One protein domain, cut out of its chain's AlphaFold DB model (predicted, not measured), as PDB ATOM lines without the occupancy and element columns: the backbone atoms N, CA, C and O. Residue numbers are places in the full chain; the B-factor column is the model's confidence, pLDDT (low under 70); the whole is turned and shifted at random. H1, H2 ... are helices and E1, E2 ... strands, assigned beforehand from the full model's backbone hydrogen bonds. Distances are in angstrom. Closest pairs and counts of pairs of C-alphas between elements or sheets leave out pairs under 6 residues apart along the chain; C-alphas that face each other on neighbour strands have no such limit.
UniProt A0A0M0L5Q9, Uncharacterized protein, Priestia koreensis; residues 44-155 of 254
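What this domain is: This is residues 44 to 155 of the 254 residues of an uncharacterized protein of Priestia koreensis (UniProt A0A0M0L5Q9). A five-stranded sheet, strongly twisted and curled like part of a barrel, makes the core, with two helices on the same face of it, about perpendicular to each other: H1 along E5, and H2 chiefly on the edge strand E1, with its last part also reaching the other edge strand, E2. After E5 the chain leaves the sheet through two short helices, H3 and H4, and then runs back past the sheet to H5, near the last residues of H1. The 112 printed residues hold five named helices and five named strands, in the order E1 H1 H2 E2 E3 E4 E5 H3 H4 H5, and the class is mixed, helices and strands. The sheet runs E1 E5 E4 E3 E2 and is mixed, with E1 and E5 parallel and the other neighbours antiparallel. The whole is compact, with a radius of gyration of the C-alphas of 13.3 A and spans of 39 by 32 by 21 A.

Where its parts are: Residues 44 to 51 come before the first named element. E1 is residues 52 to 55, with C-alpha 52 at (119.054, 167.753, 102.982). H1 is residues 57 to 66, 14.5 A from first to last C-alpha, and H2 is residues 73 to 85, 18.9 A long, the longest helix. E2, residues 90 to 92, and E3, residues 97 to 99, are short. E4, residues 103 to 110, is 21.4 A long and bends by 51 degrees at residue 106. E5, residues 113 to 122, is 23.0 A long and bends by 70 degrees at residue 118; its C-alpha 122 is at (99.756, 157.257, 106.956). H3 is residues 129 to 132, H4 residues 136 to 141, and H5 residues 149 to 152, with C-alpha 152 at (99.582, 149.120, 99.976).

How they stand to each other: E2, E3, E4 and E5 form a meander, each strand the antiparallel neighbour of the one before, and E2 and E3, E3 and E4, and E4 and E5 are hairpins. N 91 and O 98 are 2.8 A apart between E2 and E3, N 99 and O 103 are 2.8 A apart between E3 and E4, and N 108 and O 115 are 3.0 A apart between E4 and E5, each within hydrogen-bond range. E1 is parallel to E5, with N 116 and O 54 at 2.8 A. H1 is on the sheet at a height of 6.9 A, over E5, and runs along the strands at 21 degrees on the local plane; the closest C-alphas are those of Ala 59 and Thr 118, 4.0 A apart. H2 is on the same face at a height of 8.3 A, over E1 and E5; with the sheet it makes two layers, a helix on one face of a sheet. The closest C-alphas of H2 and E1 are those of Gly 81 and Val 53, 5.5 A apart. H2, with residues 73 to 76 alone, only just touches H1, with 3 pairs of C-alphas within 8 A, the closest those of Trp 73 and Trp 60 at 6.3 A. H5 is not on the sheet and only just touches H1, also with 3 pairs, the closest being the C-alphas of Leu 152 and Cys 66, 7.3 A apart. H3 only grazes the sheet, with residues 129 to 130. H4 is not on the sheet and is close to H3 but not clearly touching, with C-alphas 132 and 139 at 5.7 A. In H1, H2 and H4 every O i to N i+4 pair is within hydrogen-bond range; H3 and H5 are too short for such a pair.

The domain as a whole: The C-alphas farthest apart, those of Ser 48 and Ser 150, are 39.6 A apart. The printed part has no cut, and no link is long. The mean pLDDT of the printed part is 87.6; it is under 70 at residues 44 to 49, 136 to 138 and 140 to 144.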
ATOM      1  N   SER A  44     103.521 176.104 110.815       55.69
ATOM      2  CA  SER A  44     104.542 176.246 111.850       55.69
ATOM      3  C   SER A  44     105.693 177.062 111.256       55.69
ATOM      4  O   SER A  44     105.907 177.042 110.041       55.69
ATOM      5  N   GLU A  45     106.370 177.853 112.085       51.50
ATOM      6  CA  GLU A  45     107.527 178.658 111.683       51.50
ATOM      7  C   GLU A  45     108.543 177.763 110.955       51.50
ATOM      8  O   GLU A  45     109.165 176.890 111.556       51.50
ATOM      9  N   SER A  46     108.649 177.909 109.631       49.56
ATOM     10  CA  SER A  46     109.565 177.111 108.821       49.56
ATOM     11  C   SER A  46     110.931 177.779 108.805       49.56
ATOM     12  O   SER A  46     111.043 178.950 108.434       49.56
ATOM     13  N   THR A  47     111.967 177.025 109.154       48.78
ATOM     14  CA  THR A  47     113.361 177.412 108.940       48.78
ATOM     15  C   THR A  47     113.610 177.665 107.448       48.78
ATOM     16  O   THR A  47     113.087 176.968 106.581       48.78
ATOM     17  N   SER A  48     114.378 178.709 107.137       55.12
ATOM     18  CA  SER A  48     114.560 179.264 105.786       55.12
ATOM     19  C   SER A  48     115.395 178.399 104.827       55.12
ATOM     20  O   SER A  48     115.604 178.796 103.684       55.12
ATOM     21  N   SER A  49     115.883 177.237 105.263       67.44
ATOM     22  CA  SER A  49     116.710 176.332 104.461       67.44
ATOM     23  C   SER A  49     116.006 174.995 104.245       67.44
ATOM     24  O   SER A  49     115.686 174.304 105.213       67.44
ATOM     25  N   SER A  50     115.811 174.605 102.982       75.75
ATOM     26  CA  SER A  50     115.385 173.248 102.620       75.75
ATOM     27  C   SER A  50     116.408 172.239 103.153       75.75
ATOM     28  O   SER A  50     117.551 172.251 102.687       75.75
ATOM     29  N   PRO A  51     116.049 171.385 104.127       82.94
ATOM     30  CA  PRO A  51     117.002 170.453 104.706       82.94
ATOM     31  C   PRO A  51     117.411 169.403 103.673       82.94
ATOM     32  O   PRO A  51     116.604 168.966 102.848       82.94
ATOM     33  N   THR A  52     118.656 168.935 103.752       92.06
ATOM     34  CA  THR A  52     119.054 167.753 102.982       92.06
ATOM     35  C   THR A  52     118.391 166.532 103.611       92.06
ATOM     36  O   THR A  52     118.556 166.292 104.802       92.06
ATOM     37  N   VAL A  53     117.654 165.736 102.833       94.81
ATOM     38  CA  VAL A  53     116.991 164.528 103.349       94.81
ATOM     39  C   VAL A  53     117.752 163.271 102.944       94.81
ATOM     40  O   VAL A  53     118.003 163.024 101.764       94.81
ATOM     41  N   LYS A  54     118.086 162.444 103.937       96.56
ATOM     42  CA  LYS A  54     118.603 161.083 103.771       96.56
ATOM     43  C   LYS A  54     117.571 160.074 104.252       96.56
ATOM     44  O   LYS A  54     116.721 160.375 105.082       96.56
ATOM     45  N   ILE A  55     117.658 158.860 103.722       97.44
ATOM     46  CA  ILE A  55     116.782 157.752 104.096       97.44
ATOM     47  C   ILE A  55     117.654 156.578 104.496       97.44
ATOM     48  O   ILE A  55     118.542 156.184 103.736       97.44
ATOM     49  N   SER A  56     117.390 156.041 105.685       97.25
ATOM     50  CA  SER A  56     118.012 154.818 106.182       97.25
ATOM     51  C   SER A  56     117.408 153.577 105.516       97.25
ATOM     52  O   SER A  56     116.260 153.579 105.069       97.25
ATOM     53  N   TYR A  57     118.171 152.482 105.460       97.44
ATOM     54  CA  TYR A  57     117.695 151.232 104.854       97.44
ATOM     55  C   TYR A  57     116.427 150.705 105.540       97.44
ATOM     56  O   TYR A  57     115.489 150.263 104.876       97.44
ATOM     57  N   HIS A  58     116.371 150.835 106.867       96.50
ATOM     58  CA  HIS A  58     115.201 150.467 107.652       96.50
ATOM     59  C   HIS A  58     113.964 151.286 107.261       96.50
ATOM     60  O   HIS A  58     112.911 150.703 107.018       96.50
ATOM     61  N   ALA A  59     114.090 152.608 107.103       96.62
ATOM     62  CA  ALA A  59     112.985 153.443 106.644       96.62
ATOM     63  C   ALA A  59     112.426 152.972 105.291       96.62
ATOM     64  O   ALA A  59     111.214 152.860 105.134       96.62
ATOM     65  N   TRP A  60     113.265 152.604 104.324       97.81
ATOM     66  CA  TRP A  60     112.762 152.084 103.047       97.81
ATOM     67  C   TRP A  60     111.975 150.778 103.171       97.81
ATOM     68  O   TRP A  60     110.926 150.641 102.539       97.81
ATOM     69  N   ILE A  61     112.440 149.835 103.997       96.69
ATOM     70  CA  ILE A  61     111.668 148.621 104.294       96.69
ATOM     71  C   ILE A  61     110.303 149.025 104.855       96.69
ATOM     72  O   ILE A  61     109.265 148.620 104.336       96.69
ATOM     73  N   ARG A  62     110.305 149.911 105.853       95.44
ATOM     74  CA  ARG A  62     109.089 150.363 106.525       95.44
ATOM     75  C   ARG A  62     108.123 151.072 105.588       95.44
ATOM     76  O   ARG A  62     106.932 150.791 105.648       95.44
ATOM     77  N   TRP A  63     108.596 151.906 104.665       96.56
ATOM     78  CA  TRP A  63     107.740 152.510 103.638       96.56
ATOM     79  C   TRP A  63     106.931 151.452 102.877       96.56
ATOM     80  O   TRP A  63     105.717 151.588 102.695       96.56
ATOM     81  N   ASN A  64     107.605 150.378 102.467       96.50
ATOM     82  CA  ASN A  64     107.011 149.281 101.712       96.50
ATOM     83  C   ASN A  64     106.100 148.374 102.546       96.50
ATOM     84  O   ASN A  64     105.353 147.597 101.964       96.50
ATOM     85  N   GLU A  65     106.131 148.483 103.873       95.25
ATOM     86  CA  GLU A  65     105.281 147.721 104.790       95.25
ATOM     87  C   GLU A  65     104.077 148.530 105.294       95.25
ATOM     88  O   GLU A  65     103.030 147.947 105.575       95.25
ATOM     89  N   CYS A  66     104.197 149.862 105.402       93.94
ATOM     90  CA  CYS A  66     103.213 150.687 106.117       93.94
ATOM     91  C   CYS A  66     102.695 151.933 105.384       93.94
ATOM     92  O   CYS A  66     101.695 152.507 105.812       93.94
ATOM     93  N   ILE A  67     103.330 152.372 104.292       94.94
ATOM     94  CA  ILE A  67     102.921 153.596 103.578       94.94
ATOM     95  C   ILE A  67     102.354 153.275 102.210       94.94
ATOM     96  O   ILE A  67     101.233 153.678 101.914       94.94
ATOM     97  N   GLY A  68     103.123 152.579 101.375       90.25
ATOM     98  CA  GLY A  68     102.757 152.324  99.987       90.25
ATOM     99  C   GLY A  68     102.671 153.591  99.101       90.25
ATOM    100  O   GLY A  68     102.482 154.714  99.582       90.25
ATOM    101  N   PRO A  69     102.771 153.439  97.773       92.56
ATOM    102  CA  PRO A  69     102.937 152.190  97.036       92.56
ATOM    103  C   PRO A  69     104.332 151.588  97.233       92.56
ATOM    104  O   PRO A  69     105.237 152.245  97.752       92.56
ATOM    105  N   THR A  70     104.488 150.322  96.834       93.06
ATOM    106  CA  THR A  70     105.800 149.670  96.827       93.06
ATOM    107  C   THR A  70     106.746 150.447  95.917       93.06
ATOM    108  O   THR A  70     106.404 150.717  94.768       93.06
ATOM    109  N   ILE A  71     107.916 150.806  96.435       94.69
ATOM    110  CA  ILE A  71     108.858 151.727  95.804       94.69
ATOM    111  C   ILE A  71     110.294 151.213  95.943       94.69
ATOM    112  O   ILE A  71     110.679 150.626  96.965       94.69
ATOM    113  N   GLY A  72     111.113 151.443  94.917       96.12
ATOM    114  CA  GLY A  72     112.539 151.131  94.965       96.12
ATOM    115  C   GLY A  72     113.307 152.042  95.931       96.12
ATOM    116  O   GLY A  72     112.889 153.161  96.220       96.12
ATOM    117  N   TRP A  73     114.467 151.582  96.400       96.81
ATOM    118  CA  TRP A  73     115.343 152.343  97.301       96.81
ATOM    119  C   TRP A  73     115.725 153.721  96.742       96.81
ATOM    120  O   TRP A  73     115.490 154.750  97.376       96.81
ATOM    121  N   ASP A  74     116.267 153.750  95.523       95.62
ATOM    122  CA  ASP A  74     116.706 154.998  94.889       95.62
ATOM    123  C   ASP A  74     115.532 155.894  94.503       95.62
ATOM    124  O   ASP A  74     115.648 157.117  94.468       95.62
ATOM    125  N   GLU A  75     114.388 155.285  94.206       94.44
ATOM    126  CA  GLU A  75     113.167 156.001  93.870       94.44
ATOM    127  C   GLU A  75     112.601 156.728  95.097       94.44
ATOM    128  O   GLU A  75     112.306 157.918  95.004       94.44
ATOM    129  N   LEU A  76     112.575 156.070  96.261       95.94
ATOM    130  CA  LEU A  76     112.183 156.695  97.525       95.94
ATOM    131  C   LEU A  76     113.133 157.829  97.928       95.94
ATOM    132  O   LEU A  76     112.679 158.897  98.331       95.94
ATOM    133  N   LYS A  77     114.448 157.636  97.762       95.38
ATOM    134  CA  LYS A  77     115.434 158.703  97.989       95.38
ATOM    135  C   LYS A  77     115.176 159.923  97.109       95.38
ATOM    136  O   LYS A  77     115.175 161.042  97.615       95.38
ATOM    137  N   ARG A  78     114.939 159.720  95.806       93.81
ATOM    138  CA  ARG A  78     114.620 160.814  94.872       93.81
ATOM    139  C   ARG A  78     113.324 161.522  95.253       93.81
ATOM    140  O   ARG A  78     113.300 162.748  95.259       93.81
ATOM    141  N   LEU A  79     112.284 160.759  95.587       94.94
ATOM    142  CA  LEU A  79     110.993 161.287  96.017       94.94
ATOM    143  C   LEU A  79     111.143 162.176  97.257       94.94
ATOM    144  O   LEU A  79     110.758 163.340  97.224       94.94
ATOM    145  N   CYS A  80     111.744 161.670  98.334       95.12
ATOM    146  CA  CYS A  80     111.898 162.445  99.565       95.12
ATOM    147  C   CYS A  80     112.866 163.622  99.417       95.12
ATOM    148  O   CYS A  80     112.604 164.680  99.981       95.12
ATOM    149  N   GLY A  81     113.925 163.483  98.612       93.31
ATOM    150  CA  GLY A  81     114.794 164.606  98.264       93.31
ATOM    151  C   GLY A  81     114.032 165.728  97.552       93.31
ATOM    152  O   GLY A  81     114.194 166.893  97.895       93.31
ATOM    153  N   GLN A  82     113.136 165.389  96.621       92.06
ATOM    154  CA  GLN A  82     112.299 166.383  95.940       92.06
ATOM    155  C   GLN A  82     111.270 167.004  96.873       92.06
ATOM    156  O   GLN A  82     111.115 168.218  96.875       92.06
ATOM    157  N   LEU A  83     110.618 166.202  97.715       93.06
ATOM    158  CA  LEU A  83     109.693 166.717  98.723       93.06
ATOM    159  C   LEU A  83     110.378 167.706  99.676       93.06
ATOM    160  O   LEU A  83     109.754 168.683 100.062       93.06
ATOM    161  N   ALA A  84     111.656 167.510 100.006       91.38
ATOM    162  CA  ALA A  84     112.420 168.438 100.843       91.38
ATOM    163  C   ALA A  84     112.693 169.799 100.174       91.38
ATOM    164  O   ALA A  84     112.800 170.818 100.857       91.38
ATOM    165  N   MET A  85     112.793 169.825  98.842       87.44
ATOM    166  CA  MET A  85     112.960 171.061  98.064       87.44
ATOM    167  C   MET A  85     111.650 171.840  97.916       87.44
ATOM    168  O   MET A  85     111.663 173.035  97.636       87.44
ATOM    169  N   LEU A  86     110.515 171.163  98.078       87.81
ATOM    170  CA  LEU A  86     109.199 171.764  97.946       87.81
ATOM    171  C   LEU A  86     108.767 172.377  99.292       87.81
ATOM    172  O   LEU A  86     108.778 171.695 100.323       87.81
ATOM    173  N   PRO A  87     108.339 173.648  99.311       83.19
ATOM    174  CA  PRO A  87     108.019 174.334 100.553       83.19
ATOM    175  C   PRO A  87     106.870 173.635 101.291       83.19
ATOM    176  O   PRO A  87     105.866 173.249 100.693       83.19
ATOM    177  N   LYS A  88     107.008 173.502 102.617       85.19
ATOM    178  CA  LYS A  88     105.978 172.993 103.550       85.19
ATOM    179  C   LYS A  88     105.540 171.536 103.348       85.19
ATOM    180  O   LYS A  88     104.634 171.084 104.050       85.19
ATOM    181  N   ARG A  89     106.167 170.790 102.432       90.38
ATOM    182  CA  ARG A  89     105.845 169.372 102.198       90.38
ATOM    183  C   ARG A  89     106.343 168.480 103.320       90.38
ATOM    184  O   ARG A  89     105.627 167.573 103.719       90.38
ATOM    185  N   ILE A  90     107.546 168.749 103.828       92.94
ATOM    186  CA  ILE A  90     108.128 168.059 104.980       92.94
ATOM    187  C   ILE A  90     108.098 169.008 106.174       92.94
ATOM    188  O   ILE A  90     108.667 170.096 106.126       92.94
ATOM    189  N   GLN A  91     107.427 168.589 107.240       91.44
ATOM    190  CA  GLN A  91     107.331 169.320 108.498       91.44
ATOM    191  C   GLN A  91     108.039 168.527 109.583       91.44
ATOM    192  O   GLN A  91     107.770 167.339 109.762       91.44
ATOM    193  N   LEU A  92     108.939 169.188 110.302       91.50
ATOM    194  CA  LEU A  92     109.698 168.590 111.389       91.50
ATOM    195  C   LEU A  92     109.129 169.071 112.720       91.50
ATOM    196  O   LEU A  92     108.993 170.270 112.959       91.50
ATOM    197  N   PHE A  93     108.810 168.122 113.587       88.81
ATOM    198  CA  PHE A  93     108.431 168.347 114.976       88.81
ATOM    199  C   PHE A  93     109.508 167.748 115.871       88.81
ATOM    200  O   PHE A  93     110.306 166.934 115.415       88.81
ATOM    201  N   LYS A  94     109.515 168.108 117.158       85.19
ATOM    202  CA  LYS A  94     110.562 167.710 118.114       85.19
ATOM    203  C   LYS A  94     110.972 166.229 118.011       85.19
ATOM    204  O   LYS A  94     112.160 165.939 118.034       85.19
ATOM    205  N   ASN A  95     109.996 165.329 117.852       83.31
ATOM    206  CA  ASN A  95     110.213 163.881 117.938       83.31
ATOM    207  C   ASN A  95     109.799 163.105 116.678       83.31
ATOM    208  O   ASN A  95     109.980 161.898 116.625       83.31
ATOM    209  N   TYR A  96     109.189 163.754 115.687       90.88
ATOM    210  CA  TYR A  96     108.681 163.097 114.481       90.88
ATOM    211  C   TYR A  96     108.561 164.104 113.346       90.88
ATOM    212  O   TYR A  96     108.549 165.313 113.571       90.88
ATOM    213  N   GLY A  97     108.451 163.618 112.120       92.50
ATOM    214  CA  GLY A  97     108.145 164.448 110.971       92.50
ATOM    215  C   GLY A  97     106.899 163.976 110.241       92.50
ATOM    216  O   GLY A  97     106.476 162.823 110.364       92.50
ATOM    217  N   LEU A  98     106.312 164.894 109.479       93.88
ATOM    218  CA  LEU A  98     105.185 164.631 108.595       93.88
ATOM    219  C   LEU A  98     105.543 165.027 107.167       93.88
ATOM    220  O   LEU A  98     106.049 166.123 106.931       93.88
ATOM    221  N   ILE A  99     105.229 164.156 106.211       94.88
ATOM    222  CA  ILE A  99     105.162 164.502 104.791       94.88
ATOM    223  C   ILE A  99     103.686 164.691 104.433       94.88
ATOM    224  O   ILE A  99     102.857 163.826 104.726       94.88
ATOM    225  N   ASP A 100     103.356 165.817 103.803       93.00
ATOM    226  CA  ASP A 100     102.010 166.161 103.321       93.00
ATOM    227  C   ASP A 100     100.921 166.100 104.400       93.00
ATOM    228  O   ASP A 100      99.763 165.803 104.096       93.00
ATOM    229  N   GLU A 101     101.281 166.345 105.666       91.50
ATOM    230  CA  GLU A 101     100.400 166.174 106.834       91.50
ATOM    231  C   GLU A 101      99.709 164.792 106.879       91.50
ATOM    232  O   GLU A 101      98.556 164.680 107.300       91.50
ATOM    233  N   ASP A 102     100.348 163.745 106.355       93.56
ATOM    234  CA  ASP A 102      99.772 162.394 106.301       93.56
ATOM    235  C   ASP A 102     100.807 161.321 106.627       93.56
ATOM    236  O   ASP A 102     100.564 160.466 107.470       93.56
ATOM    237  N   ILE A 103     101.973 161.349 105.991       95.31
ATOM    238  CA  ILE A 103     102.980 160.304 106.175       95.31
ATOM    239  C   ILE A 103     103.860 160.654 107.368       95.31
ATOM    240  O   ILE A 103     104.599 161.635 107.332       95.31
ATOM    241  N   CYS A 104     103.811 159.823 108.401       94.19
ATOM    242  CA  CYS A 104     104.552 160.017 109.634       94.19
ATOM    243  C   CYS A 104     105.872 159.244 109.643       94.19
ATOM    244  O   CYS A 104     105.921 158.059 109.290       94.19
ATOM    245  N   PHE A 105     106.932 159.898 110.113       94.12
ATOM    246  CA  PHE A 105     108.270 159.327 110.181       94.12
ATOM    247  C   PHE A 105     109.050 159.772 111.422       94.12
ATOM    248  O   PHE A 105     108.769 160.820 112.000       94.12
ATOM    249  N   LEU A 106     110.052 158.981 111.805       93.06
ATOM    250  CA  LEU A 106     111.113 159.416 112.711       93.06
ATOM    251  C   LEU A 106     112.325 159.845 111.930       93.06
ATOM    252  O   LEU A 106     112.614 159.330 110.846       93.06
ATOM    253  N   TYR A 107     113.060 160.758 112.537       94.50
ATOM    254  CA  TYR A 107     114.294 161.241 111.980       94.50
ATOM    255  C   TYR A 107     115.303 161.554 113.070       94.50
ATOM    256  O   TYR A 107     114.957 161.760 114.234       94.50
ATOM    257  N   THR A 108     116.556 161.600 112.659       94.62
ATOM    258  CA  THR A 108     117.648 162.210 113.404       94.62
ATOM    259  C   THR A 108     118.124 163.441 112.641       94.62
ATOM    260  O   THR A 108     118.053 163.499 111.409       94.62
ATOM    261  N   LEU A 109     118.580 164.449 113.380       93.00
ATOM    262  CA  LEU A 109     119.245 165.618 112.813       93.00
ATOM    263  C   LEU A 109     120.748 165.454 112.980       93.00
ATOM    264  O   LEU A 109     121.229 165.209 114.084       93.00
ATOM    265  N   CYS A 110     121.469 165.593 111.876       90.50
ATOM    266  CA  CYS A 110     122.920 165.661 111.853       90.50
ATOM    267  C   CYS A 110     123.298 166.850 110.970       90.50
ATOM    268  O   CYS A 110     123.107 166.796 109.751       90.50
ATOM    269  N   ASP A 111     123.755 167.935 111.595       88.38
ATOM    270  CA  ASP A 111     123.934 169.246 110.959       88.38
ATOM    271  C   ASP A 111     122.638 169.700 110.247       88.38
ATOM    272  O   ASP A 111     121.558 169.659 110.838       88.38
ATOM    273  N   ASP A 112     122.721 170.060 108.964       88.50
ATOM    274  CA  ASP A 112     121.580 170.444 108.116       88.50
ATOM    275  C   ASP A 112     120.934 169.247 107.386       88.50
ATOM    276  O   ASP A 112     120.196 169.402 106.403       88.50
ATOM    277  N   THR A 113     121.244 168.023 107.828       93.56
ATOM    278  CA  THR A 113     120.710 166.790 107.251       93.56
ATOM    279  C   THR A 113     119.668 166.155 108.165       93.56
ATOM    280  O   THR A 113     119.942 165.794 109.308       93.56
ATOM    281  N   VAL A 114     118.483 165.932 107.605       95.06
ATOM    282  CA  VAL A 114     117.412 165.121 108.186       95.06
ATOM    283  C   VAL A 114     117.584 163.693 107.685       95.06
ATOM    284  O   VAL A 114     117.360 163.412 106.506       95.06
ATOM    285  N   GLU A 115     117.971 162.770 108.556       96.88
ATOM    286  CA  GLU A 115     117.984 161.346 108.226       96.88
ATOM    287  C   GLU A 115     116.690 160.693 108.701       96.88
ATOM    288  O   GLU A 115     116.458 160.553 109.896       96.88
ATOM    289  N   ILE A 116     115.847 160.261 107.762       97.12
ATOM    290  CA  ILE A 116     114.639 159.498 108.067       97.12
ATOM    291  C   ILE A 116     115.045 158.081 108.490       97.12
ATOM    292  O   ILE A 116     115.510 157.266 107.680       97.12
ATOM    293  N   THR A 117     114.859 157.782 109.773       95.50
ATOM    294  CA  THR A 117     115.256 156.512 110.396       95.50
ATOM    295  C   THR A 117     114.167 155.453 110.282       95.50
ATOM    296  O   THR A 117     114.471 154.281 110.072       95.50
ATOM    297  N   THR A 118     112.893 155.841 110.347       94.31
ATOM    298  CA  THR A 118     111.772 154.917 110.147       94.31
ATOM    299  C   THR A 118     110.501 155.631 109.704       94.31
ATOM    300  O   THR A 118     110.323 156.821 109.952       94.31
ATOM    301  N   PHE A 119     109.601 154.885 109.070       95.00
ATOM    302  CA  PHE A 119     108.253 155.327 108.744       95.00
ATOM    303  C   PHE A 119     107.231 154.554 109.586       95.00
ATOM    304  O   PHE A 119     107.303 153.325 109.686       95.00
ATOM    305  N   TYR A 120     106.257 155.273 110.148       92.44
ATOM    306  CA  TYR A 120     105.177 154.676 110.943       92.44
ATOM    307  C   TYR A 120     103.927 154.366 110.125       92.44
ATOM    308  O   TYR A 120     103.202 153.429 110.453       92.44
ATOM    309  N   GLY A 121     103.676 155.136 109.068       93.25
ATOM    310  CA  GLY A 121     102.526 154.943 108.194       93.25
ATOM    311  C   GLY A 121     101.850 156.254 107.825       93.25
ATOM    312  O   GLY A 121     102.422 157.336 107.969       93.25
ATOM    313  N   ARG A 122     100.617 156.135 107.333       93.62
ATOM    314  CA  ARG A 122      99.756 157.257 106.956       93.62
ATOM    315  C   ARG A 122      98.704 157.517 108.023       93.62
ATOM    316  O   ARG A 122      97.994 156.587 108.410       93.62
ATOM    317  N   LEU A 123      98.540 158.771 108.429       92.06
ATOM    318  CA  LEU A 123      97.491 159.197 109.356       92.06
ATOM    319  C   LEU A 123      96.096 158.851 108.820       92.06
ATOM    320  O   LEU A 123      95.226 158.452 109.591       92.06
ATOM    321  N   CYS A 124      95.884 158.929 107.501       91.06
ATOM    322  CA  CYS A 124      94.608 158.551 106.894       91.06
ATOM    323  C   CYS A 124      94.294 157.045 106.967       91.06
ATOM    324  O   CYS A 124      93.122 156.672 106.935       91.06
ATOM    325  N   LEU A 125      95.311 156.183 107.077       89.88
ATOM    326  CA  LEU A 125      95.138 154.733 107.220       89.88
ATOM    327  C   LEU A 125      95.084 154.293 108.680       89.88
ATOM    328  O   LEU A 125      94.424 153.305 108.997       89.88
ATOM    329  N   TYR A 126      95.777 155.013 109.559       88.31
ATOM    330  CA  TYR A 126      95.817 154.716 110.982       88.31
ATOM    331  C   TYR A 126      95.633 155.990 111.818       88.31
ATOM    332  O   TYR A 126      96.611 156.565 112.300       88.31
ATOM    333  N   PRO A 127      94.378 156.438 112.021       85.81
ATOM    334  CA  PRO A 127      94.087 157.680 112.741       85.81
ATOM    335  C   PRO A 127      94.618 157.705 114.178       85.81
ATOM    336  O   PRO A 127      94.997 158.770 114.670       85.81
ATOM    337  N   GLU A 128      94.701 156.537 114.825       85.00
ATOM    338  CA  GLU A 128      95.274 156.363 116.166       85.00
ATOM    339  C   GLU A 128      96.727 156.845 116.256       85.00
ATOM    340  O   GLU A 128      97.134 157.321 117.314       85.00
ATOM    341  N   LEU A 129      97.480 156.850 115.145       84.19
ATOM    342  CA  LEU A 129      98.831 157.416 115.102       84.19
ATOM    343  C   LEU A 129      98.848 158.868 115.580       84.19
ATOM    344  O   LEU A 129      99.758 159.269 116.289       84.19
ATOM    345  N   THR A 130      97.800 159.644 115.290       83.19
ATOM    346  CA  THR A 130      97.667 161.037 115.749       83.19
ATOM    347  C   THR A 130      97.703 161.153 117.273       83.19
ATOM    348  O   THR A 130      98.194 162.143 117.817       83.19
ATOM    349  N   ARG A 131      97.160 160.153 117.977       81.00
ATOM    350  CA  ARG A 131      97.192 160.087 119.439       81.00
ATOM    351  C   ARG A 131      98.581 159.687 119.923       81.00
ATOM    352  O   ARG A 131      99.090 160.335 120.833       81.00
ATOM    353  N   LEU A 132      99.195 158.692 119.282       80.19
ATOM    354  CA  LEU A 132     100.542 158.212 119.614       80.19
ATOM    355  C   LEU A 132     101.607 159.297 119.395       80.19
ATOM    356  O   LEU A 132     102.529 159.412 120.186       80.19
ATOM    357  N   LEU A 133     101.438 160.172 118.399       79.81
ATOM    358  CA  LEU A 133     102.344 161.304 118.146       79.81
ATOM    359  C   LEU A 133     102.408 162.332 119.282       79.81
ATOM    360  O   LEU A 133     103.317 163.161 119.304       79.81
ATOM    361  N   LYS A 134     101.458 162.297 120.221       78.62
ATOM    362  CA  LYS A 134     101.470 163.148 121.418       78.62
ATOM    363  C   LYS A 134     102.257 162.534 122.576       78.62
ATOM    364  O   LYS A 134     102.528 163.248 123.537       78.62
ATOM    365  N   ASP A 135     102.603 161.251 122.492       79.62
ATOM    366  CA  ASP A 135     103.281 160.496 123.541       79.62
ATOM    367  C   ASP A 135     104.554 159.841 122.985       79.62
ATOM    368  O   ASP A 135     104.532 158.804 122.320       79.62
ATOM    369  N   GLU A 136     105.687 160.493 123.247       68.06
ATOM    370  CA  GLU A 136     107.009 160.097 122.757       68.06
ATOM    371  C   GLU A 136     107.412 158.691 123.213       68.06
ATOM    372  O   GLU A 136     107.978 157.921 122.433       68.06
ATOM    373  N   GLU A 137     107.089 158.327 124.457       69.44
ATOM    374  CA  GLU A 137     107.432 157.009 124.982       69.44
ATOM    375  C   GLU A 137     106.646 155.908 124.289       69.44
ATOM    376  O   GLU A 137     107.183 154.825 124.044       69.44
ATOM    377  N   VAL A 138     105.376 156.173 123.987       69.06
ATOM    378  CA  VAL A 138     104.534 155.212 123.285       69.06
ATOM    379  C   VAL A 138     105.026 155.050 121.858       69.06
ATOM    380  O   VAL A 138     105.204 153.919 121.425       69.06
ATOM    381  N   LEU A 139     105.341 156.139 121.155       70.06
ATOM    382  CA  LEU A 139     105.805 156.062 119.773       70.06
ATOM    383  C   LEU A 139     107.057 155.175 119.631       70.06
ATOM    384  O   LEU A 139     107.117 154.331 118.741       70.06
ATOM    385  N   LEU A 140     108.026 155.310 120.544       67.31
ATOM    386  CA  LEU A 140     109.264 154.517 120.548       67.31
ATOM    387  C   LEU A 140     109.065 153.047 120.955       67.31
ATOM    388  O   LEU A 140     109.889 152.204 120.602       67.31
ATOM    389  N   LYS A 141     108.008 152.739 121.716       65.94
ATOM    390  CA  LYS A 141     107.685 151.380 122.186       65.94
ATOM    391  C   LYS A 141     106.726 150.640 121.253       65.94
ATOM    392  O   LYS A 141     106.693 149.411 121.291       65.94
ATOM    393  N   ASP A 142     105.929 151.363 120.470       63.41
ATOM    394  CA  ASP A 142     104.864 150.771 119.671       63.41
ATOM    395  C   ASP A 142     105.414 150.124 118.397       63.41
ATOM    396  O   ASP A 142     106.274 150.668 117.697       63.41
ATOM    397  N   ASN A 143     104.912 148.927 118.097       64.69
ATOM    398  CA  ASN A 143     105.368 148.178 116.937       64.69
ATOM    399  C   ASN A 143     104.829 148.843 115.670       64.69
ATOM    400  O   ASN A 143     103.619 149.048 115.541       64.69
ATOM    401  N   PRO A 144     105.694 149.161 114.698       66.44
ATOM    402  CA  PRO A 144     105.266 149.914 113.543       66.44
ATOM    403  C   PRO A 144     104.343 149.030 112.682       66.44
ATOM    404  O   PRO A 144     104.638 147.875 112.371       66.44
ATOM    405  N   ILE A 145     103.181 149.577 112.325       78.38
ATOM    406  CA  ILE A 145     102.060 148.832 111.732       78.38
ATOM    407  C   ILE A 145     102.418 148.360 110.336       78.38
ATOM    408  O   ILE A 145     102.992 149.117 109.563       78.38
ATOM    409  N   SER A 146     102.065 147.128 109.989       87.50
ATOM    410  CA  SER A 146     102.230 146.612 108.631       87.50
ATOM    411  C   SER A 146     100.863 146.366 108.009       87.50
ATOM    412  O   SER A 146      99.970 145.803 108.643       87.50
ATOM    413  N   PHE A 147     100.694 146.783 106.759       90.50
ATOM    414  CA  PHE A 147      99.458 146.591 106.013       90.50
ATOM    415  C   PHE A 147      99.583 145.439 105.023       90.50
ATOM    416  O   PHE A 147     100.668 145.068 104.574       90.50
ATOM    417  N   SER A 148      98.438 144.873 104.645       93.25
ATOM    418  CA  SER A 148      98.414 143.851 103.608       93.25
ATOM    419  C   SER A 148      98.860 144.437 102.256       93.25
ATOM    420  O   SER A 148      98.576 145.604 101.952       93.25
ATOM    421  N   PRO A 149      99.482 143.630 101.374       92.31
ATOM    422  CA  PRO A 149      99.904 144.096 100.052       92.31
ATOM    423  C   PRO A 149      98.766 144.694  99.213       92.31
ATOM    424  O   PRO A 149      99.005 145.552  98.367       92.31
ATOM    425  N   SER A 150      97.517 144.265  99.427       93.75
ATOM    426  CA  SER A 150      96.352 144.800  98.716       93.75
ATOM    427  C   SER A 150      95.993 146.225  99.139       93.75
ATOM    428  O   SER A 150      95.556 146.999  98.288       93.75
ATOM    429  N   ILE A 151      96.201 146.592 100.408       93.56
ATOM    430  CA  ILE A 151      96.029 147.969 100.894       93.56
ATOM    431  C   ILE A 151      97.146 148.848 100.337       93.56
ATOM    432  O   ILE A 151      96.859 149.903  99.774       93.56
ATOM    433  N   LEU A 152      98.397 148.383 100.427       93.06
ATOM    434  CA  LEU A 152      99.582 149.120  99.976       93.06
ATOM    435  C   LEU A 152      99.559 149.411  98.471       93.06
ATOM    436  O   LEU A 152      99.885 150.518  98.056       93.06
ATOM    437  N   LYS A 153      99.097 148.457  97.651       91.00
ATOM    438  CA  LYS A 153      98.922 148.640  96.197       91.00
ATOM    439  C   LYS A 153      97.896 149.711  95.821       91.00
ATOM    440  O   LYS A 153      97.920 150.182  94.690       91.00
ATOM    441  N   ARG A 154      96.973 150.060  96.723       92.06
ATOM    442  CA  ARG A 154      95.966 151.115  96.502       92.06
ATOM    443  C   ARG A 154      96.449 152.495  96.942       92.06
ATOM    444  O   ARG A 154      95.751 153.472  96.694       92.06
ATOM    445  N   GLN A 155      97.591 152.570  97.622       92.69
ATOM    446  CA  GLN A 155      98.163 153.836  98.063       92.69
ATOM    447  C   GLN A 155      98.872 154.527  96.902       92.69
ATOM    448  O   GLN A 155      99.418 153.875  96.012       92.69
TER     449      GLN A 155